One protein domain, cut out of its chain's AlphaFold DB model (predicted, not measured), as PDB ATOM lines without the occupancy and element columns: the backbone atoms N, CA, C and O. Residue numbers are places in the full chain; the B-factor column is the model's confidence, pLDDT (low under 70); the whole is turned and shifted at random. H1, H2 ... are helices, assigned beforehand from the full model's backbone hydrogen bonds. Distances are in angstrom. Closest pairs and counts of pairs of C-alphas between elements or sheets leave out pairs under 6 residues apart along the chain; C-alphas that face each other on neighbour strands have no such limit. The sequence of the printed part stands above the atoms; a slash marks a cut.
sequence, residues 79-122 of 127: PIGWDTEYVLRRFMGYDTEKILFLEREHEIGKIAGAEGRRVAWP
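AT A GLANCE: This is residues 79 to 122 of the 127 residues of an uncharacterized protein of Syntrophaceae bacterium (UniProt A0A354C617). What is the shape? Two short helices, H1 then H2, form a loose pair, steeply tilted; after H2 a long tail, residues 105 to 122, folds back past the first printed residues. How much is helix? The printed part has 44 residues, 18 of them in the two helices, under half, with no named strand; the class is all helix. How large is it? It is compact, with a radius of gyration of the C-alphas of 10.6 A and spans of 24 by 21 by 14 A.

IN THESE COORDINATES: Where is H1? Residues 84 to 92, 10.9 A, from C-alpha 84 at (6.002, -41.053, 96.352). Where is H2? Residues 96 to 104, 12.3 A, to C-alpha 104 at (18.414, -43.181, 103.126).

HOW THE PARTS SIT: How do H1 and H2 stand? They are close but not clearly touching, the closest C-alphas, of Glu 85 and Ile 99, 7.2 A apart; they run opposite ways at a steep tilt of 52 degrees. Are their backbones intact? In H1 and H2 every O i to N i+4 pair is within hydrogen-bond range.

THE WHOLE: What links the helices? A tight link; the printed part has no cut. What stands free? Residues 101 to 106, of which 101 to 104 belong to H2. Where is confidence low? Residues 112 to 122 are under 70.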
ATOM      1  N   PRO A  79       7.157 -33.748  88.615       86.06
ATOM      2  CA  PRO A  79       8.543 -34.087  88.898       86.06
ATOM      3  C   PRO A  79       8.692 -35.541  89.359       86.06
ATOM      4  O   PRO A  79       7.792 -36.118  89.979       86.06
ATOM      5  N   ILE A  80       9.852 -36.139  89.092       86.12
ATOM      6  CA  ILE A  80      10.115 -37.526  89.483       86.12
ATOM      7  C   ILE A  80      10.003 -37.644  91.005       86.12
ATOM      8  O   ILE A  80      10.581 -36.852  91.743       86.12
ATOM      9  N   GLY A  81       9.252 -38.644  91.468       86.56
ATOM     10  CA  GLY A  81       9.043 -38.908  92.891       86.56
ATOM     11  C   GLY A  81       8.044 -37.976  93.585       86.56
ATOM     12  O   GLY A  81       7.874 -38.089  94.797       86.56
ATOM     13  N   TRP A  82       7.368 -37.082  92.848       86.25
ATOM     14  CA  TRP A  82       6.428 -36.105  93.413       86.25
ATOM     15  C   TRP A  82       5.343 -36.740  94.295       86.25
ATOM     16  O   TRP A  82       5.089 -36.274  95.402       86.25
ATOM     17  N   ASP A  83       4.740 -37.839  93.836       88.88
ATOM     18  CA  ASP A  83       3.653 -38.516  94.554       88.88
ATOM     19  C   ASP A  83       4.140 -39.637  95.501       88.88
ATOM     20  O   ASP A  83       3.311 -40.269  96.159       88.88
ATOM     21  N   THR A  84       5.454 -39.896  95.610       91.12
ATOM     22  CA  THR A  84       6.002 -41.053  96.352       91.12
ATOM     23  C   THR A  84       5.527 -41.084  97.801       91.12
ATOM     24  O   THR A  84       4.953 -42.076  98.249       91.12
ATOM     25  N   GLU A  85       5.716 -39.991  98.544       89.88
ATOM     26  CA  GLU A  85       5.313 -39.932  99.952       89.88
ATOM     27  C   GLU A  85       3.793 -40.072 100.111       89.88
ATOM     28  O   GLU A  85       3.333 -40.824 100.971       89.88
ATOM     29  N   TYR A  86       3.009 -39.398  99.260       91.44
ATOM     30  CA  TYR A  86       1.550 -39.499  99.294       91.44
ATOM     31  C   TYR A  86       1.092 -40.946  99.100       91.44
ATOM     32  O   TYR A  86       0.285 -41.438  99.886       91.44
ATOM     33  N   VAL A  87       1.633 -41.646  98.099       94.69
ATOM     34  CA  VAL A  87       1.257 -43.033  97.795       94.69
ATOM     35  C   VAL A  87       1.655 -43.975  98.935       94.69
ATOM     36  O   VAL A  87       0.822 -44.761  99.389       94.69
ATOM     37  N   LEU A  88       2.884 -43.869  99.452       95.00
ATOM     38  CA  LEU A  88       3.364 -44.723 100.546       95.00
ATOM     39  C   LEU A  88       2.550 -44.528 101.829       95.00
ATOM     40  O   LEU A  88       2.167 -45.499 102.481       95.00
ATOM     41  N   ARG A  89       2.204 -43.287 102.172       94.88
ATOM     42  CA  ARG A  89       1.330 -43.021 103.321       94.88
ATOM     43  C   ARG A  89      -0.086 -43.525 103.080       94.88
ATOM     44  O   ARG A  89      -0.649 -44.220 103.921       94.88
ATOM     45  N   ARG A  90      -0.678 -43.162 101.939       95.56
ATOM     46  CA  ARG A  90      -2.102 -43.385 101.666       95.56
ATOM     47  C   ARG A  90      -2.440 -44.858 101.473       95.56
ATOM     48  O   ARG A  90      -3.506 -45.272 101.922       95.56
ATOM     49  N   PHE A  91      -1.574 -45.604 100.792       97.44
ATOM     50  CA  PHE A  91      -1.862 -46.974 100.367       97.44
ATOM     51  C   PHE A  91      -1.062 -48.031 101.129       97.44
ATOM     52  O   PHE A  91      -1.576 -49.128 101.314       97.44
ATOM     53  N   MET A  92       0.144 -47.707 101.616       96.19
ATOM     54  CA  MET A  92       0.974 -48.654 102.383       96.19
ATOM     55  C   MET A  92       0.933 -48.405 103.896       96.19
ATOM     56  O   MET A  92       1.425 -49.226 104.664       96.19
ATOM     57  N   GLY A  93       0.357 -47.281 104.339       96.00
ATOM     58  CA  GLY A  93       0.291 -46.917 105.755       96.00
ATOM     59  C   GLY A  93       1.654 -46.587 106.367       96.00
ATOM     60  O   GLY A  93       1.805 -46.670 107.582       96.00
ATOM     61  N   TYR A  94       2.654 -46.246 105.548       97.19
ATOM     62  CA  TYR A  94       3.992 -45.945 106.050       97.19
ATOM     63  C   TYR A  94       4.009 -44.616 106.806       97.19
ATOM     64  O   TYR A  94       3.405 -43.623 106.390       97.19
ATOM     65  N   ASP A  95       4.734 -44.599 107.917       92.62
ATOM     66  CA  ASP A  95       4.996 -43.390 108.680       92.62
ATOM     67  C   ASP A  95       6.226 -42.636 108.149       92.62
ATOM     68  O   ASP A  95       6.895 -43.036 107.191       92.62
ATOM     69  N   THR A  96       6.505 -41.486 108.763       90.12
ATOM     70  CA  THR A  96       7.637 -40.637 108.380       90.12
ATOM     71  C   THR A  96       8.974 -41.353 108.567       90.12
ATOM     72  O   THR A  96       9.868 -41.193 107.741       90.12
ATOM     73  N   GLU A  97       9.122 -42.143 109.631       94.56
ATOM     74  CA  GLU A  97      10.385 -42.813 109.947       94.56
ATOM     75  C   GLU A  97      10.725 -43.868 108.901       94.56
ATOM     76  O   GLU A  97      11.853 -43.894 108.400       94.56
ATOM     77  N   LYS A  98       9.740 -44.681 108.508       96.69
ATOM     78  CA  LYS A  98       9.908 -45.693 107.470       96.69
ATOM     79  C   LYS A  98      10.224 -45.060 106.120       96.69
ATOM     80  O   LYS A  98      11.135 -45.528 105.447       96.69
ATOM     81  N   ILE A  99       9.531 -43.990 105.733       92.12
ATOM     82  CA  ILE A  99       9.788 -43.298 104.458       92.12
ATOM     83  C   ILE A  99      11.204 -42.714 104.437       92.12
ATOM     84  O   ILE A  99      11.952 -42.965 103.497       92.12
ATOM     85  N   LEU A 100      11.617 -42.015 105.500       89.81
ATOM     86  CA  LEU A 100      12.973 -41.468 105.598       89.81
ATOM     87  C   LEU A 100      14.047 -42.563 105.641       89.81
ATOM     88  O   LEU A 100      15.156 -42.345 105.161       89.81
ATOM     89  N   PHE A 101      13.752 -43.726 106.227       94.19
ATOM     90  CA  PHE A 101      14.638 -44.890 106.170       94.19
ATOM     91  C   PHE A 101      14.813 -45.377 104.728       94.19
ATOM     92  O   PHE A 101      15.943 -45.478 104.267       94.19
ATOM     93  N   LEU A 102      13.719 -45.584 103.991       93.56
ATOM     94  CA  LEU A 102      13.763 -46.020 102.590       93.56
ATOM     95  C   LEU A 102      14.493 -45.009 101.686       93.56
ATOM     96  O   LEU A 102      15.223 -45.411 100.783       93.56
ATOM     97  N   GLU A 103      14.330 -43.702 101.933       88.88
ATOM     98  CA  GLU A 103      15.076 -42.654 101.216       88.88
ATOM     99  C   GLU A 103      16.588 -42.724 101.502       88.88
ATOM    100  O   GLU A 103      17.390 -42.476 100.602       88.88
ATOM    101  N   ARG A 104      16.995 -43.042 102.742       90.31
ATOM    102  CA  ARG A 104      18.414 -43.181 103.126       90.31
ATOM    103  C   ARG A 104      19.060 -44.435 102.548       90.31
ATOM    104  O   ARG A 104      20.203 -44.360 102.115       90.31
ATOM    105  N   GLU A 105      18.326 -45.541 102.508       95.25
ATOM    106  CA  GLU A 105      18.786 -46.803 101.910       95.25
ATOM    107  C   GLU A 105      18.737 -46.785 100.373       95.25
ATOM    108  O   GLU A 105      19.084 -47.769  99.729       95.25
ATOM    109  N   HIS A 106      18.316 -45.666  99.767       87.75
ATOM    110  CA  HIS A 106      18.149 -45.514  98.320       87.75
ATOM    111  C   HIS A 106      17.147 -46.505  97.694       87.75
ATOM    112  O   HIS A 106      17.182 -46.747  96.488       87.75
ATOM    113  N   GLU A 107      16.209 -47.031  98.489       92.19
ATOM    114  CA  GLU A 107      15.105 -47.867  98.002       92.19
ATOM    115  C   GLU A 107      14.004 -47.028  97.334       92.19
ATOM    116  O   GLU A 107      13.297 -47.511  96.448       92.19
ATOM    117  N   ILE A 108      13.868 -45.755  97.730       89.56
ATOM    118  CA  ILE A 108      12.994 -44.773  97.077       89.56
ATOM    119  C   ILE A 108      13.759 -43.486  96.751       89.56
ATOM    120  O   ILE A 108      14.664 -43.070  97.475       89.56
ATOM    121  N   GLY A 109      13.393 -42.847  95.638       81.00
ATOM    122  CA  GLY A 109      14.011 -41.601  95.181       81.00
ATOM    123  C   GLY A 109      13.486 -40.360  95.911       81.00
ATOM    124  O   GLY A 109      12.325 -40.305  96.315       81.00
ATOM    125  N   LYS A 110      14.337 -39.332  96.014       74.44
ATOM    126  CA  LYS A 110      13.920 -37.973  96.394       74.44
ATOM    127  C   LYS A 110      13.169 -37.313  95.235       74.44
ATOM    128  O   LYS A 110      13.315 -37.725  94.088       74.44
ATOM    129  N   ILE A 111      12.398 -36.267  95.539       74.38
ATOM    130  CA  ILE A 111      11.742 -35.465  94.499       74.38
ATOM    131  C   ILE A 111      12.825 -34.766  93.680       74.38
ATOM    132  O   ILE A 111      13.474 -33.860  94.202       74.38
ATOM    133  N   ALA A 112      13.008 -35.196  92.433       67.50
ATOM    134  CA  ALA A 112      14.026 -34.666  91.534       67.50
ATOM    135  C   ALA A 112      13.411 -33.647  90.565       67.50
ATOM    136  O   ALA A 112      12.392 -33.930  89.929       67.50
ATOM    137  N   GLY A 113      14.034 -32.471  90.448       61.94
ATOM    138  CA  GLY A 113      13.586 -31.390  89.557       61.94
ATOM    139  C   GLY A 113      12.558 -30.432  90.170       61.94
ATOM    140  O   GLY A 113      12.004 -29.589  89.467       61.94
ATOM    141  N   ALA A 114      12.295 -30.548  91.472       58.69
ATOM    142  CA  ALA A 114      11.420 -29.652  92.233       58.69
ATOM    143  C   ALA A 114      11.912 -29.464  93.678       58.69
ATOM    144  O   ALA A 114      11.126 -29.280  94.615       58.69
ATOM    145  N   GLU A 115      13.230 -29.521  93.872       60.28
ATOM    146  CA  GLU A 115      13.891 -29.279  95.145       60.28
ATOM    147  C   GLU A 115      13.447 -27.915  95.708       60.28
ATOM    148  O   GLU A 115      13.534 -26.882  95.049       60.28
ATOM    149  N   GLY A 116      12.891 -27.913  96.924       55.81
ATOM    150  CA  GLY A 116      12.339 -26.708  97.558       55.81
ATOM    151  C   GLY A 116      10.894 -26.356  97.177       55.81
ATOM    152  O   GLY A 116      10.294 -25.512  97.838       55.81
ATOM    153  N   ARG A 117      10.278 -27.032  96.198       52.69
ATOM    154  CA  ARG A 117       8.878 -26.791  95.806       52.69
ATOM    155  C   ARG A 117       7.856 -27.774  96.401       52.69
ATOM    156  O   ARG A 117       6.682 -27.698  96.055       52.69
ATOM    157  N   ARG A 118       8.245 -28.633  97.361       48.50
ATOM    158  CA  ARG A 118       7.323 -29.521  98.128       48.50
ATOM    159  C   ARG A 118       6.135 -28.788  98.775       48.50
ATOM    160  O   ARG A 118       5.148 -29.421  99.124       48.50
ATOM    161  N   VAL A 119       6.228 -27.470  98.942       49.19
ATOM    162  CA  VAL A 119       5.188 -26.616  99.537       49.19
ATOM    163  C   VAL A 119       4.140 -26.112  98.538       49.19
ATOM    164  O   VAL A 119       3.162 -25.499  98.953       49.19
ATOM    165  N   ALA A 120       4.301 -26.373  97.239       47.34
ATOM    166  CA  ALA A 120       3.390 -25.909  96.195       47.34
ATOM    167  C   ALA A 120       2.175 -26.835  96.012       47.34
ATOM    168  O   ALA A 120       1.814 -27.162  94.888       47.34
ATOM    169  N   TRP A 121       1.534 -27.275  97.100       45.66
ATOM    170  CA  TRP A 121       0.168 -27.778  96.968       45.66
ATOM    171  C   TRP A 121      -0.720 -26.549  96.747       45.66
ATOM    172  O   TRP A 121      -0.903 -25.786  97.703       45.66
ATOM    173  N   PRO A 122      -1.249 -26.283  95.534       48.41
ATOM    174  CA  PRO A 122      -2.242 -25.234  95.409       48.41
ATOM    175  C   PRO A 122      -3.391 -25.598  96.360       48.41
ATOM    176  O   PRO A 122      -3.807 -26.764  96.402       48.41
TER     177      PRO A 122